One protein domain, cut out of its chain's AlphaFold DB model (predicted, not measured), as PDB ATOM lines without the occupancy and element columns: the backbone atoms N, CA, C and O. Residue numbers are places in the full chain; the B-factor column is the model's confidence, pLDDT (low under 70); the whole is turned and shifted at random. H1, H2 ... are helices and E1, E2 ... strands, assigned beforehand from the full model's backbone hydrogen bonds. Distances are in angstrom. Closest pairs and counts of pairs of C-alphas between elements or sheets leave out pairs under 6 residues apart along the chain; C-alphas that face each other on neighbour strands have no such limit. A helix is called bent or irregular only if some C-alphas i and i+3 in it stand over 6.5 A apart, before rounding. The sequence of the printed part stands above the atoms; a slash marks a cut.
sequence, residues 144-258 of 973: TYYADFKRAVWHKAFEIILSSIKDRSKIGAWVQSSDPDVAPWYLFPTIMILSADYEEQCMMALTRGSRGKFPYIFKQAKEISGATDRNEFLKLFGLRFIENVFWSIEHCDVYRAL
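This is residues 144 to 258 of the 973 residues of an uncharacterized protein of Armillaria solidipes (UniProt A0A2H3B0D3). A long kinked helix, H1, runs along one side of a loose body of short helices and loops, with H5 and H2 against it, while a thin strand hairpin, E1 and E2, reaches out at one end of the length and a small helical hairpin, H3 and H4, lies toward the other. The printed part has 115 residues with six named helices and two named strands, in the order H1, E1, E2, H2, H3, H4, H5, H6; the two strands form one antiparallel sheet. The class is mostly helix. The whole is loose, with a radius of gyration of the C-alphas of 17.0 A, and spans 60 by 30 by 23 A.

Find C-alpha 144 at (80.031, 111.178, 87.392); from there H1 runs through residues 144 to 171, 38.7 A from first to last C-alpha. It has a kink of 63 degrees near residue 162 and is irregular, with C-alphas 164 and 167 at 7.3 A. Next come E1, residues 173 to 175, 6.3 A long, and E2, residues 185 to 187, 6.0 A long. H2 is residues 198 to 204, 9.8 A, and H3 is residues 216 to 222, 10.2 A. Look for C-alpha 227 at (84.313, 100.478, 92.631), where H4 begins; it runs to residue 236, 14.8 A. H5, residues 245 to 248, spans 5.8 A, and H6, residues 254 to 257, spans 4.9 A and ends with C-alpha 257 at (72.855, 120.746, 110.281).

Start at H1, which touches H5 with its residues 155 to 166 alone; the closest C-alphas, of His 155 and Val 245, are 5.7 A apart. With residues 151 to 155 alone H1 only just touches H2, with 3 pairs of C-alphas within 8 A, the closest being those of Arg 151 and Met 203 at 6.0 A; they run the same way at a steep tilt of 59 degrees. H6 is close to but not clearly touching H5, the closest C-alphas being those of Phe 246 and Val 254 at 6.2 A. E1 and E2 form a hairpin, antiparallel at 141 degrees; look for N 173 and O 187 at 2.8 A, within hydrogen-bond range. H3 and H4 form a helical hairpin: they touch, with the C-alphas of Ala 221 and Arg 230 closest at 5.7 A, and run opposite ways at a shallow tilt of 18 degrees. H1 is apart from H3 and from H4. Every O i to N i+4 pair is within hydrogen-bond range in H2 and H3, against 16 of 24 in H1 and 5 of 6 in H4; H5 and H6 are too short for such a pair.

The two C-alphas farthest apart, those of Asp 181 and Gly 226, are 60.4 A from each other. The printed part has no cut, and the one long link is that from H2 to H3, with 11 residues. The mean pLDDT of the printed part is 76.9; look for values under 70 at 27 residues, among them 144 to 150, 177 to 180 and 208 to 216.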
ATOM      1  N   THR A 144      80.187 111.322  85.940       63.72
ATOM      2  CA  THR A 144      80.031 111.178  87.392       63.72
ATOM      3  C   THR A 144      81.340 111.310  88.168       63.72
ATOM      4  O   THR A 144      81.310 111.855  89.269       63.72
ATOM      5  N   TYR A 145      82.472 110.890  87.592       67.31
ATOM      6  CA  TYR A 145      83.778 110.966  88.251       67.31
ATOM      7  C   TYR A 145      84.246 112.416  88.474       67.31
ATOM      8  O   TYR A 145      84.782 112.718  89.533       67.31
ATOM      9  N   TYR A 146      83.992 113.332  87.531       64.69
ATOM     10  CA  TYR A 146      84.402 114.736  87.646       64.69
ATOM     11  C   TYR A 146      83.601 115.461  88.737       64.69
ATOM     12  O   TYR A 146      84.125 116.230  89.541       64.69
ATOM     13  N   ALA A 147      82.309 115.142  88.842       67.06
ATOM     14  CA  ALA A 147      81.462 115.621  89.929       67.06
ATOM     15  C   ALA A 147      81.896 115.083  91.310       67.06
ATOM     16  O   ALA A 147      81.682 115.766  92.317       67.06
ATOM     17  N   ASP A 148      82.461 113.873  91.372       69.88
ATOM     18  CA  ASP A 148      83.048 113.305  92.591       69.88
ATOM     19  C   ASP A 148      84.401 113.955  92.920       69.88
ATOM     20  O   ASP A 148      84.642 114.300  94.076       69.88
ATOM     21  N   PHE A 149      85.235 114.229  91.914       69.69
ATOM     22  CA  PHE A 149      86.501 114.946  92.080       69.69
ATOM     23  C   PHE A 149      86.299 116.339  92.696       69.69
ATOM     24  O   PHE A 149      86.861 116.622  93.753       69.69
ATOM     25  N   LYS A 150      85.393 117.163  92.143       66.88
ATOM     26  CA  LYS A 150      85.074 118.494  92.708       66.88
ATOM     27  C   LYS A 150      84.646 118.436  94.178       66.88
ATOM     28  O   LYS A 150      84.972 119.323  94.961       66.88
ATOM     29  N   ARG A 151      83.916 117.387  94.569       75.00
ATOM     30  CA  ARG A 151      83.504 117.160  95.964       75.00
ATOM     31  C   ARG A 151      84.685 116.804  96.852       75.00
ATOM     32  O   ARG A 151      84.788 117.343  97.948       75.00
ATOM     33  N   ALA A 152      85.564 115.921  96.388       69.75
ATOM     34  CA  ALA A 152      86.765 115.546  97.126       69.75
ATOM     35  C   ALA A 152      87.670 116.763  97.375       69.75
ATOM     36  O   ALA A 152      88.084 116.980  98.514       69.75
ATOM     37  N   VAL A 153      87.882 117.596  96.348       68.12
ATOM     38  CA  VAL A 153      88.630 118.859  96.460       68.12
ATOM     39  C   VAL A 153      87.967 119.798  97.470       68.12
ATOM     40  O   VAL A 153      88.637 120.275  98.384       68.12
ATOM     41  N   TRP A 154      86.647 120.001  97.379       81.00
ATOM     42  CA  TRP A 154      85.908 120.847  98.325       81.00
ATOM     43  C   TRP A 154      86.074 120.372  99.775       81.00
ATOM     44  O   TRP A 154      86.398 121.168 100.652       81.00
ATOM     45  N   HIS A 155      85.925 119.068 100.034       75.75
ATOM     46  CA  HIS A 155      86.082 118.514 101.382       75.75
ATOM     47  C   HIS A 155      87.509 118.620 101.913       75.75
ATOM     48  O   HIS A 155      87.682 118.876 103.103       75.75
ATOM     49  N   LYS A 156      88.518 118.455 101.051       69.56
ATOM     50  CA  LYS A 156      89.922 118.634 101.433       69.56
ATOM     51  C   LYS A 156      90.250 120.090 101.748       69.56
ATOM     52  O   LYS A 156      90.891 120.351 102.759       69.56
ATOM     53  N   ALA A 157      89.739 121.034 100.961       64.56
ATOM     54  CA  ALA A 157      89.878 122.457 101.258       64.56
ATOM     55  C   ALA A 157      89.173 122.831 102.576       64.56
ATOM     56  O   ALA A 157      89.745 123.508 103.429       64.56
ATOM     57  N   PHE A 158      87.952 122.334 102.792       71.19
ATOM     58  CA  PHE A 158      87.188 122.615 104.009       71.19
ATOM     59  C   PHE A 158      87.792 121.947 105.261       71.19
ATOM     60  O   PHE A 158      87.599 122.434 106.374       71.19
ATOM     61  N   GLU A 159      88.569 120.868 105.104       72.25
ATOM     62  CA  GLU A 159      89.318 120.227 106.198       72.25
ATOM     63  C   GLU A 159      90.336 121.179 106.819       72.25
ATOM     64  O   GLU A 159      90.460 121.223 108.043       72.25
ATOM     65  N   ILE A 160      91.000 121.991 105.994       65.12
ATOM     66  CA  ILE A 160      91.947 123.010 106.457       65.12
ATOM     67  C   ILE A 160      91.227 123.998 107.383       65.12
ATOM     68  O   ILE A 160      91.707 124.273 108.482       65.12
ATOM     69  N   ILE A 161      90.025 124.441 106.999       64.00
ATOM     70  CA  ILE A 161      89.199 125.364 107.793       64.00
ATOM     71  C   ILE A 161      88.772 124.714 109.121       64.00
ATOM     72  O   ILE A 161      88.935 125.299 110.197       64.00
ATOM     73  N   LEU A 162      88.253 123.483 109.060       72.12
ATOM     74  CA  LEU A 162      87.719 122.774 110.228       72.12
ATOM     75  C   LEU A 162      88.794 122.231 111.179       72.12
ATOM     76  O   LEU A 162      88.493 121.968 112.346       72.12
ATOM     77  N   SER A 163      90.045 122.109 110.728       74.19
ATOM     78  CA  SER A 163      91.171 121.642 111.551       74.19
ATOM     79  C   SER A 163      91.340 122.459 112.841       74.19
ATOM     80  O   SER A 163      91.664 121.902 113.889       74.19
ATOM     81  N   SER A 164      91.018 123.756 112.782       67.75
ATOM     82  CA  SER A 164      91.077 124.719 113.889       67.75
ATOM     83  C   SER A 164      90.191 124.351 115.087       67.75
ATOM     84  O   SER A 164      90.581 124.535 116.243       67.75
ATOM     85  N   ILE A 165      89.002 123.810 114.813       72.19
ATOM     86  CA  ILE A 165      87.987 123.488 115.820       72.19
ATOM     87  C   ILE A 165      87.870 121.989 116.085       72.19
ATOM     88  O   ILE A 165      87.261 121.602 117.077       72.19
ATOM     89  N   LYS A 166      88.478 121.141 115.247       79.75
ATOM     90  CA  LYS A 166      88.432 119.677 115.357       79.75
ATOM     91  C   LYS A 166      88.834 119.175 116.738       79.75
ATOM     92  O   LYS A 166      88.047 118.488 117.384       79.75
ATOM     93  N   ASP A 167      90.015 119.544 117.224       81.25
ATOM     94  CA  ASP A 167      90.459 119.089 118.546       81.25
ATOM     95  C   ASP A 167      89.601 119.711 119.650       81.25
ATOM     96  O   ASP A 167      89.121 119.004 120.536       81.25
ATOM     97  N   ARG A 168      89.309 121.014 119.541       79.75
ATOM     98  CA  ARG A 168      88.480 121.751 120.508       79.75
ATOM     99  C   ARG A 168      87.074 121.175 120.636       79.75
ATOM    100  O   ARG A 168      86.541 121.179 121.736       79.75
ATOM    101  N   SER A 169      86.494 120.641 119.564       83.25
ATOM    102  CA  SER A 169      85.173 119.998 119.600       83.25
ATOM    103  C   SER A 169      85.144 118.783 120.528       83.25
ATOM    104  O   SER A 169      84.115 118.511 121.135       83.25
ATOM    105  N   LYS A 170      86.284 118.097 120.698       86.44
ATOM    106  CA  LYS A 170      86.421 116.904 121.544       86.44
ATOM    107  C   LYS A 170      86.784 117.244 122.976       86.44
ATOM    108  O   LYS A 170      86.221 116.676 123.905       86.44
ATOM    109  N   ILE A 171      87.771 118.122 123.148       86.81
ATOM    110  CA  ILE A 171      88.309 118.420 124.480       86.81
ATOM    111  C   ILE A 171      87.590 119.584 125.159       86.81
ATOM    112  O   ILE A 171      87.602 119.636 126.381       86.81
ATOM    113  N   GLY A 172      86.924 120.463 124.409       77.75
ATOM    114  CA  GLY A 172      86.372 121.727 124.893       77.75
ATOM    115  C   GLY A 172      87.410 122.855 124.903       77.75
ATOM    116  O   GLY A 172      88.616 122.629 124.785       77.75
ATOM    117  N   ALA A 173      86.946 124.097 125.015       77.12
ATOM    118  CA  ALA A 173      87.782 125.288 125.111       77.12
ATOM    119  C   ALA A 173      87.183 126.293 126.099       77.12
ATOM    120  O   ALA A 173      85.973 126.523 126.115       77.12
ATOM    121  N   TRP A 174      88.041 126.919 126.903       77.94
ATOM    122  CA  TRP A 174      87.649 128.050 127.736       77.94
ATOM    123  C   TRP A 174      87.534 129.308 126.874       77.94
ATOM    124  O   TRP A 174      88.467 129.659 126.155       77.94
ATOM    125  N   VAL A 175      86.392 129.983 126.954       71.81
ATOM    126  CA  VAL A 175      86.101 131.223 126.237       71.81
ATOM    127  C   VAL A 175      85.769 132.296 127.259       71.81
ATOM    128  O   VAL A 175      84.857 132.135 128.072       71.81
ATOM    129  N   GLN A 176      86.516 133.394 127.225       72.88
ATOM    130  CA  GLN A 176      86.251 134.532 128.094       72.88
ATOM    131  C   GLN A 176      84.934 135.194 127.679       72.88
ATOM    132  O   GLN A 176      84.690 135.422 126.493       72.88
ATOM    133  N   SER A 177      84.079 135.497 128.653       62.59
ATOM    134  CA  SER A 177      82.869 136.268 128.382       62.59
ATOM    135  C   SER A 177      83.229 137.703 127.989       62.59
ATOM    136  O   SER A 177      84.257 138.234 128.411       62.59
ATOM    137  N   SER A 178      82.369 138.352 127.203       55.16
ATOM    138  CA  SER A 178      82.497 139.782 126.898       55.16
ATOM    139  C   SER A 178      82.329 140.669 128.135       55.16
ATOM    140  O   SER A 178      82.762 141.818 128.123       55.16
ATOM    141  N   ASP A 179      81.710 140.140 129.193       68.75
ATOM    142  CA  ASP A 179      81.694 140.743 130.519       68.75
ATOM    143  C   ASP A 179      82.884 140.181 131.330       68.75
ATOM    144  O   ASP A 179      82.890 138.982 131.635       68.75
ATOM    145  N   PRO A 180      83.905 140.995 131.668       62.56
ATOM    146  CA  PRO A 180      85.105 140.527 132.366       62.56
ATOM    147  C   PRO A 180      84.812 139.981 133.772       62.56
ATOM    148  O   PRO A 180      85.622 139.223 134.306       62.56
ATOM    149  N   ASP A 181      83.648 140.308 134.345       74.31
ATOM    150  CA  ASP A 181      83.212 139.824 135.659       74.31
ATOM    151  C   ASP A 181      82.505 138.457 135.600       74.31
ATOM    152  O   ASP A 181      82.174 137.868 136.637       74.31
ATOM    153  N   VAL A 182      82.231 137.939 134.398       78.38
ATOM    154  CA  VAL A 182      81.631 136.616 134.203       78.38
ATOM    155  C   VAL A 182      82.741 135.584 134.047       78.38
ATOM    156  O   VAL A 182      83.647 135.731 133.229       78.38
ATOM    157  N   ALA A 183      82.651 134.510 134.838       79.44
ATOM    158  CA  ALA A 183      83.580 133.391 134.748       79.44
ATOM    159  C   ALA A 183      83.659 132.862 133.301       79.44
ATOM    160  O   ALA A 183      82.625 132.801 132.621       79.44
ATOM    161  N   PRO A 184      84.854 132.467 132.829       78.00
ATOM    162  CA  PRO A 184      85.021 131.945 131.482       78.00
ATOM    163  C   PRO A 184      84.115 130.730 131.265       78.00
ATOM    164  O   PRO A 184      83.886 129.923 132.167       78.00
ATOM    165  N   TRP A 185      83.574 130.608 130.059       80.81
ATOM    166  CA  TRP A 185      82.710 129.500 129.672       80.81
ATOM    167  C   TRP A 185      83.549 128.346 129.150       80.81
ATOM    168  O   TRP A 185      84.454 128.563 128.352       80.81
ATOM    169  N   TYR A 186      83.229 127.117 129.549       83.56
ATOM    170  CA  TYR A 186      83.812 125.929 128.932       83.56
ATOM    171  C   TYR A 186      82.893 125.427 127.822       83.56
ATOM    172  O   TYR A 186      81.802 124.926 128.096       83.56
ATOM    173  N   LEU A 187      83.306 125.616 126.568       79.69
ATOM    174  CA  LEU A 187      82.479 125.376 125.387       79.69
ATOM    175  C   LEU A 187      83.063 124.273 124.504       79.69
ATOM    176  O   LEU A 187      84.268 124.207 124.289       79.69
ATOM    177  N   PHE A 188      82.186 123.460 123.922       80.94
ATOM    178  CA  PHE A 188      82.532 122.465 122.908       80.94
ATOM    179  C   PHE A 188      82.033 122.973 121.550       80.94
ATOM    180  O   PHE A 188      80.820 122.966 121.318       80.94
ATOM    181  N   PRO A 189      82.914 123.483 120.667       78.75
ATOM    182  CA  PRO A 189      82.490 123.979 119.368       78.75
ATOM    183  C   PRO A 189      81.913 122.838 118.526       78.75
ATOM    184  O   PRO A 189      82.520 121.780 118.392       78.75
ATOM    185  N   THR A 190      80.751 123.083 117.929       82.44
ATOM    186  CA  THR A 190      80.079 122.178 116.992       82.44
ATOM    187  C   THR A 190      79.385 122.993 115.900       82.44
ATOM    188  O   THR A 190      79.212 124.207 116.030       82.44
ATOM    189  N   ILE A 191      78.984 122.332 114.817       84.25
ATOM    190  CA  ILE A 191      78.288 122.947 113.686       84.25
ATOM    191  C   ILE A 191      76.832 122.488 113.721       84.25
ATOM    192  O   ILE A 191      76.510 121.351 113.385       84.25
ATOM    193  N   MET A 192      75.946 123.389 114.144       82.31
ATOM    194  CA  MET A 192      74.508 123.106 114.272       82.31
ATOM    195  C   MET A 192      73.693 123.526 113.045       82.31
ATOM    196  O   MET A 192      72.566 123.067 112.869       82.31
ATOM    197  N   ILE A 193      74.243 124.416 112.216       86.44
ATOM    198  CA  ILE A 193      73.561 125.035 111.081       86.44
ATOM    199  C   ILE A 193      74.525 125.077 109.896       86.44
ATOM    200  O   ILE A 193      75.609 125.647 109.984       86.44
ATOM    201  N   LEU A 194      74.087 124.507 108.779       87.00
ATOM    202  CA  LEU A 194      74.660 124.671 107.452       87.00
ATOM    203  C   LEU A 194      73.558 125.209 106.544       87.00
ATOM    204  O   LEU A 194      72.546 124.539 106.332       87.00
ATOM    205  N   SER A 195      73.747 126.424 106.041       87.00
ATOM    206  CA  SER A 195      72.830 127.060 105.100       87.00
ATOM    207  C   SER A 195      73.571 127.407 103.821       87.00
ATOM    208  O   SER A 195      74.650 127.995 103.870       87.00
ATOM    209  N   ALA A 196      72.998 126.975 102.709       84.00
ATOM    210  CA  ALA A 196      73.547 127.053 101.366       84.00
ATOM    211  C   ALA A 196      72.428 126.741 100.365       84.00
ATOM    212  O   ALA A 196      71.348 126.281 100.775       84.00
ATOM    213  N   ASP A 197      72.676 126.934  99.073       84.81
ATOM    214  CA  ASP A 197      71.744 126.444  98.059       84.81
ATOM    215  C   ASP A 197      71.682 124.899  98.053       84.81
ATOM    216  O   ASP A 197      72.475 124.208  98.695       84.81
ATOM    217  N   TYR A 198      70.694 124.308  97.380       82.38
ATOM    218  CA  TYR A 198      70.501 122.852  97.448       82.38
ATOM    219  C   TYR A 198      71.688 122.071  96.861       82.38
ATOM    220  O   TYR A 198      72.060 121.004  97.360       82.38
ATOM    221  N   GLU A 199      72.263 122.588  95.782       82.12
ATOM    222  CA  GLU A 199      73.391 122.008  95.073       82.12
ATOM    223  C   GLU A 199      74.646 121.964  95.968       82.12
ATOM    224  O   GLU A 199      75.296 120.917  96.069       82.12
ATOM    225  N   GLU A 200      74.922 123.044  96.695       83.06
ATOM    226  CA  GLU A 200      75.972 123.182  97.703       83.06
ATOM    227  C   GLU A 200      75.686 122.348  98.953       83.06
ATOM    228  O   GLU A 200      76.586 121.677  99.458       83.06
ATOM    229  N   GLN A 201      74.437 122.275  99.421       85.19
ATOM    230  CA  GLN A 201      74.062 121.361 100.508       85.19
ATOM    231  C   GLN A 201      74.376 119.900 100.143       85.19
ATOM    232  O   GLN A 201      74.863 119.129 100.979       85.19
ATOM    233  N   CYS A 202      74.167 119.516  98.878       81.75
ATOM    234  CA  CYS A 202      74.556 118.199  98.372       81.75
ATOM    235  C   CYS A 202      76.081 118.012  98.317       81.75
ATOM    236  O   CYS A 202      76.560 116.879  98.439       81.75
ATOM    237  N   MET A 203      76.852 119.088  98.123       81.62
ATOM    238  CA  MET A 203      78.312 119.059  98.268       81.62
ATOM    239  C   MET A 203      78.687 118.821  99.735       81.62
ATOM    240  O   MET A 203      79.339 117.822 100.017       81.62
ATOM    241  N   MET A 204      78.184 119.646 100.660       85.25
ATOM    242  CA  MET A 204      78.511 119.602 102.094       85.25
ATOM    243  C   MET A 204      78.198 118.249 102.745       85.25
ATOM    244  O   MET A 204      79.001 117.709 103.507       85.25
ATOM    245  N   ALA A 205      77.029 117.675 102.451       85.69
ATOM    246  CA  ALA A 205      76.590 116.414 103.049       85.69
ATOM    247  C   ALA A 205      76.987 115.167 102.233       85.69
ATOM    248  O   ALA A 205      76.687 114.041 102.644       85.69
ATOM    249  N   LEU A 206      77.657 115.345 101.086       83.00
ATOM    250  CA  LEU A 206      77.981 114.290 100.114       83.00
ATOM    251  C   LEU A 206      76.777 113.459  99.678       83.00
ATOM    252  O   LEU A 206      76.868 112.250  99.428       83.00
ATOM    253  N   THR A 207      75.634 114.122  99.564       77.69
ATOM    254  CA  THR A 207      74.407 113.482  99.129       77.69
ATOM    255  C   THR A 207      74.225 113.606  97.618       77.69
ATOM    256  O   THR A 207      74.723 114.505  96.939       77.69
ATOM    257  N   ARG A 208      73.517 112.631  97.055       69.19
ATOM    258  CA  ARG A 208      72.981 112.639  95.688       69.19
ATOM    259  C   ARG A 208      71.576 113.251  95.649       69.19
ATOM    260  O   ARG A 208      71.024 113.421  94.570       69.19
ATOM    261  N   GLY A 209      71.016 113.541  96.826       59.50
ATOM    262  CA  GLY A 209      69.759 114.240  97.052       59.50
ATOM    263  C   GLY A 209      69.281 114.146  98.510       59.50
ATOM    264  O   GLY A 209      70.035 113.748  99.394       59.50
ATOM    265  N   SER A 210      68.012 114.461  98.782       40.97
ATOM    266  CA  SER A 210      67.432 114.640 100.134       40.97
ATOM    267  C   SER A 210      67.245 113.370 101.002       40.97
ATOM    268  O   SER A 210      66.359 113.319 101.854       40.97
ATOM    269  N   ARG A 211      68.059 112.318 100.814       38.72
ATOM    270  CA  ARG A 211      67.970 111.042 101.566       38.72
ATOM    271  C   ARG A 211      69.319 110.445 102.001       38.72
ATOM    272  O   ARG A 211      69.428 109.225 102.101       38.72
ATOM    273  N   GLY A 212      70.328 111.273 102.280       47.34
ATOM    274  CA  GLY A 212      71.600 110.795 102.837       47.34
ATOM    275  C   GLY A 212      71.411 110.096 104.187       47.34
ATOM    276  O   GLY A 212      70.719 110.621 105.058       47.34
ATOM    277  N   LYS A 213      71.991 108.900 104.358       48.59
ATOM    278  CA  LYS A 213      71.987 108.162 105.633       48.59
ATOM    279  C   LYS A 213      73.371 108.128 106.289       48.59
ATOM    280  O   LYS A 213      74.401 108.230 105.641       48.59
ATOM    281  N   PHE A 214      73.307 107.954 107.602       57.56
ATOM    282  CA  PHE A 214      74.347 107.907 108.628       57.56
ATOM    283  C   PHE A 214      75.677 107.197 108.246       57.56
ATOM    284  O   PHE A 214      75.650 106.214 107.497       57.56
ATOM    285  N   PRO A 215      76.833 107.597 108.833       56.19
ATOM    286  CA  PRO A 215      78.191 107.125 108.490       56.19
ATOM    287  C   PRO A 215      78.450 105.609 108.555       56.19
ATOM    288  O   PRO A 215      79.463 105.137 108.038       56.19
ATOM    289  N   TYR A 216      77.554 104.809 109.138       66.88
ATOM    290  CA  TYR A 216      77.664 103.346 109.114       66.88
ATOM    291  C   TYR A 216      77.639 102.774 107.684       66.88
ATOM    292  O   TYR A 216      78.410 101.868 107.370       66.88
ATOM    293  N   ILE A 217      76.839 103.363 106.787       76.44
ATOM    294  CA  ILE A 217      76.745 102.933 105.381       76.44
ATOM    295  C   ILE A 217      78.081 103.121 104.649       76.44
ATOM    296  O   ILE A 217      78.464 102.297 103.823       76.44
ATOM    297  N   PHE A 218      78.835 104.173 104.980       77.38
ATOM    298  CA  PHE A 218      80.150 104.410 104.386       77.38
ATOM    299  C   PHE A 218      81.184 103.362 104.825       77.38
ATOM    300  O   PHE A 218      82.001 102.929 104.012       77.38
ATOM    301  N   LYS A 219      81.127 102.906 106.085       79.81
ATOM    302  CA  LYS A 219      81.989 101.817 106.577       79.81
ATOM    303  C   LYS A 219      81.695 100.502 105.854       79.81
ATOM    304  O   LYS A 219      82.630  99.880 105.367       79.81
ATOM    305  N   GLN A 220      80.420 100.150 105.679       81.81
ATOM    306  CA  GLN A 220      80.025  98.983 104.876       81.81
ATOM    307  C   GLN A 220      80.493  99.104 103.420       81.81
ATOM    308  O   GLN A 220      80.979  98.147 102.831       81.81
ATOM    309  N   ALA A 221      80.415 100.304 102.839       82.12
ATOM    310  CA  ALA A 221      80.895 100.541 101.485       82.12
ATOM    311  C   ALA A 221      82.417 100.350 101.346       82.12
ATOM    312  O   ALA A 221      82.860  99.919 100.285       82.12
ATOM    313  N   LYS A 222      83.224 100.622 102.389       83.56
ATOM    314  CA  LYS A 222      84.677 100.350 102.377       83.56
ATOM    315  C   LYS A 222      85.002  98.858 102.249       83.56
ATOM    316  O   LYS A 222      86.047  98.529 101.700       83.56
ATOM    317  N   GLU A 223      84.120  97.980 102.719       88.06
ATOM    318  CA  GLU A 223      84.293  96.523 102.640       88.06
ATOM    319  C   GLU A 223      84.009  95.974 101.227       88.06
ATOM    320  O   GLU A 223      84.412  94.860 100.900       88.06
ATOM    321  N   ILE A 224      83.372  96.769 100.355       87.06
ATOM    322  CA  ILE A 224      83.105  96.412  98.956       87.06
ATOM    323  C   ILE A 224      84.335  96.749  98.100       87.06
ATOM    324  O   ILE A 224      84.699  97.918  97.921       87.06
ATOM    325  N   SER A 225      84.963  95.718  97.536       80.06
ATOM    326  CA  SER A 225      86.198  95.813  96.747       80.06
ATOM    327  C   SER A 225      85.992  96.439  95.358       80.06
ATOM    328  O   SER A 225      86.827  97.230  94.915       80.06
ATOM    329  N   GLY A 226      84.868  96.158  94.689       84.31
ATOM    330  CA  GLY A 226      84.537  96.703  93.368       84.31
ATOM    331  C   GLY A 226      84.061  98.157  93.419       84.31
ATOM    332  O   GLY A 226      83.073  98.470  94.079       84.31
ATOM    333  N   ALA A 227      84.716  99.066  92.684       77.06
ATOM    334  CA  ALA A 227      84.313 100.478  92.631       77.06
ATOM    335  C   ALA A 227      82.894 100.670  92.063       77.06
ATOM    336  O   ALA A 227      82.146 101.516  92.557       77.06
ATOM    337  N   THR A 228      82.508  99.866  91.068       81.81
ATOM    338  CA  THR A 228      81.161  99.864  90.478       81.81
ATOM    339  C   THR A 228      80.118  99.380  91.482       81.81
ATOM    340  O   THR A 228      79.156 100.100  91.741       81.81
ATOM    341  N   ASP A 229      80.357  98.235  92.121       83.56
ATOM    342  CA  ASP A 229      79.434  97.635  93.096       83.56
ATOM    343  C   ASP A 229      79.259  98.533  94.326       83.56
ATOM    344  O   ASP A 229      78.150  98.766  94.809       83.56
ATOM    345  N   ARG A 230      80.359  99.135  94.789       84.62
ATOM    346  CA  ARG A 230      80.359 100.124  95.870       84.62
ATOM    347  C   ARG A 230      79.548 101.360  95.501       84.62
ATOM    348  O   ARG A 230      78.798 101.889  96.323       84.62
ATOM    349  N   ASN A 231      79.684 101.826  94.262       82.25
ATOM    350  CA  ASN A 231      78.924 102.957  93.759       82.25
ATOM    351  C   ASN A 231      77.421 102.644  93.693       82.25
ATOM    352  O   ASN A 231      76.619 103.476  94.126       82.25
ATOM    353  N   GLU A 232      77.038 101.462  93.198       84.62
ATOM    354  CA  GLU A 232      75.643 101.000  93.164       84.62
ATOM    355  C   GLU A 232      75.040 100.860  94.561       84.62
ATOM    356  O   GLU A 232      73.953 101.386  94.807       84.62
ATOM    357  N   PHE A 233      75.778 100.271  95.503       85.00
ATOM    358  CA  PHE A 233      75.369 100.195  96.902       85.00
ATOM    359  C   PHE A 233      75.085 101.589  97.479       85.00
ATOM    360  O   PHE A 233      74.001 101.850  97.999       85.00
ATOM    361  N   LEU A 234      76.014 102.535  97.310       80.75
ATOM    362  CA  LEU A 234      75.854 103.902  97.813       80.75
ATOM    363  C   LEU A 234      74.746 104.694  97.093       80.75
ATOM    364  O   LEU A 234      74.199 105.634  97.675       80.75
ATOM    365  N   LYS A 235      74.371 104.337  95.852       82.06
ATOM    366  CA  LYS A 235      73.232 104.965  95.141       82.06
ATOM    367  C   LYS A 235      71.921 104.719  95.878       82.06
ATOM    368  O   LYS A 235      71.128 105.653  95.973       82.06
ATOM    369  N   LEU A 236      71.730 103.535  96.461       79.75
ATOM    370  CA  LEU A 236      70.524 103.189  97.230       79.75
ATOM    371  C   LEU A 236      70.305 104.113  98.436       79.75
ATOM    372  O   LEU A 236      69.170 104.353  98.847       79.75
ATOM    373  N   PHE A 237      71.394 104.656  98.978       74.31
ATOM    374  CA  PHE A 237      71.386 105.569 100.120       74.31
ATOM    375  C   PHE A 237      71.577 107.034  99.720       74.31
ATOM    376  O   PHE A 237      71.648 107.899 100.586       74.31
ATOM    377  N   GLY A 238      71.689 107.322  98.420       76.44
ATOM    378  CA  GLY A 238      71.954 108.666  97.923       76.44
ATOM    379  C   GLY A 238      73.268 109.253  98.443       76.44
ATOM    380  O   GLY A 238      73.317 110.451  98.690       76.44
ATOM    381  N   LEU A 239      74.309 108.442  98.628       79.06
ATOM    382  CA  LEU A 239      75.616 108.865  99.149       79.06
ATOM    383  C   LEU A 239      76.707 108.728  98.087       79.06
ATOM    384  O   LEU A 239      76.535 108.011  97.101       79.06
ATOM    385  N   ARG A 240      77.842 109.395  98.294       78.56
ATOM    386  CA  ARG A 240      79.050 109.268  97.463       78.56
ATOM    387  C   ARG A 240      80.190 108.646  98.267       78.56
ATOM    388  O   ARG A 240      80.225 108.762  99.487       78.56
ATOM    389  N   PHE A 241      81.112 107.962  97.585       84.06
ATOM    390  CA  PHE A 241      82.261 107.322  98.234       84.06
ATOM    391  C   PHE A 241      83.403 108.324  98.442       84.06
ATOM    392  O   PHE A 241      84.478 108.194  97.867       84.06
ATOM    393  N   ILE A 242      83.129 109.358  99.230       80.06
ATOM    394  CA  ILE A 242      84.080 110.391  99.639       80.06
ATOM    395  C   ILE A 242      83.935 110.523 101.155       80.06
ATOM    396  O   ILE A 242      82.828 110.416 101.686       80.06
ATOM    397  N   GLU A 243      85.044 110.690 101.866       81.50
ATOM    398  CA  GLU A 243      85.005 110.891 103.312       81.50
ATOM    399  C   GLU A 243      84.515 112.306 103.627       81.50
ATOM    400  O   GLU A 243      85.043 113.287 103.103       81.50
ATOM    401  N   ASN A 244      83.479 112.413 104.460       87.00
ATOM    402  CA  ASN A 244      82.910 113.708 104.792       87.00
ATOM    403  C   ASN A 244      83.737 114.389 105.891       87.00
ATOM    404  O   ASN A 244      83.832 113.887 107.011       87.00
ATOM    405  N   VAL A 245      84.269 115.571 105.587       83.69
ATOM    406  CA  VAL A 245      85.058 116.391 106.522       83.69
ATOM    407  C   VAL A 245      84.344 116.682 107.851       83.69
ATOM    408  O   VAL A 245      84.982 116.707 108.907       83.69
ATOM    409  N   PHE A 246      83.017 116.850 107.834       87.38
ATOM    410  CA  PHE A 246      82.227 117.187 109.018       87.38
ATOM    411  C   PHE A 246      82.186 116.047 110.043       87.38
ATOM    412  O   PHE A 246      81.991 116.310 111.225       87.38
ATOM    413  N   TRP A 247      82.447 114.796 109.632       88.06
ATOM    414  CA  TRP A 247      82.562 113.658 110.557       88.06
ATOM    415  C   TRP A 247      83.765 113.769 111.501       88.06
ATOM    416  O   TRP A 247      83.858 113.014 112.465       88.06
ATOM    417  N   SER A 248      84.701 114.679 111.218       85.31
ATOM    418  CA  SER A 248      85.854 114.925 112.084       85.31
ATOM    419  C   SER A 248      85.536 115.803 113.300       85.31
ATOM    420  O   SER A 248      86.318 115.786 114.253       85.31
ATOM    421  N   ILE A 249      84.412 116.530 113.279       85.44
ATOM    422  CA  ILE A 249      83.959 117.417 114.355       85.44
ATOM    423  C   ILE A 249      83.051 116.638 115.308       85.44
ATOM    424  O   ILE A 249      82.048 116.053 114.892       85.44
ATOM    425  N   GLU A 250      83.392 116.644 116.593       83.50
ATOM    426  CA  GLU A 250      82.607 115.967 117.620       83.50
ATOM    427  C   GLU A 250      81.221 116.614 117.752       83.50
ATOM    428  O   GLU A 250      81.068 117.831 117.646       83.50
ATOM    429  N   HIS A 251      80.191 115.792 117.957       82.69
ATOM    430  CA  HIS A 251      78.795 116.237 118.068       82.69
ATOM    431  C   HIS A 251      78.230 116.986 116.840       82.69
ATOM    432  O   HIS A 251      77.177 117.617 116.949       82.69
ATOM    433  N   CYS A 252      78.884 116.917 115.675       85.81
ATOM    434  CA  CYS A 252      78.377 117.478 114.422       85.81
ATOM    435  C   CYS A 252      77.660 116.406 113.587       85.81
ATOM    436  O   CYS A 252      78.283 115.497 113.037       85.81
ATOM    437  N   ASP A 253      76.343 116.545 113.422       87.44
ATOM    438  CA  ASP A 253      75.576 115.784 112.432       87.44
ATOM    439  C   ASP A 253      75.302 116.675 111.216       87.44
ATOM    440  O   ASP A 253      74.364 117.472 111.213       87.44
ATOM    441  N   VAL A 254      76.122 116.519 110.171       86.44
ATOM    442  CA  VAL A 254      76.025 117.305 108.929       86.44
ATOM    443  C   VAL A 254      74.625 117.252 108.312       86.44
ATOM    444  O   VAL A 254      74.148 118.256 107.790       86.44
ATOM    445  N   TYR A 255      73.929 116.116 108.412       84.94
ATOM    446  CA  TYR A 255      72.616 115.929 107.798       84.94
ATOM    447  C   TYR A 255      71.521 116.666 108.565       84.94
ATOM    448  O   TYR A 255      70.589 117.181 107.953       84.94
ATOM    449  N   ARG A 256      71.640 116.739 109.897       85.75
ATOM    450  CA  ARG A 256      70.757 117.567 110.732       85.75
ATOM    451  C   ARG A 256      71.120 119.046 110.653       85.75
ATOM    452  O   ARG A 256      70.231 119.879 110.799       85.75
ATOM    453  N   ALA A 257      72.390 119.372 110.414       88.00
ATOM    454  CA  ALA A 257      72.855 120.746 110.281       88.00
ATOM    455  C   ALA A 257      72.351 121.414 108.991       88.00
ATOM    456  O   ALA A 257      72.054 122.609 109.021       88.00
ATOM    457  N   LEU A 258      72.187 120.665 107.888       88.62
ATOM    458  CA  LEU A 258      71.583 121.180 106.649       88.62
ATOM    459  C   LEU A 258      70.245 121.855 106.934       88.62
ATOM    460  O   LEU A 258      69.352 121.234 107.506       88.62
TER     461      LEU A 258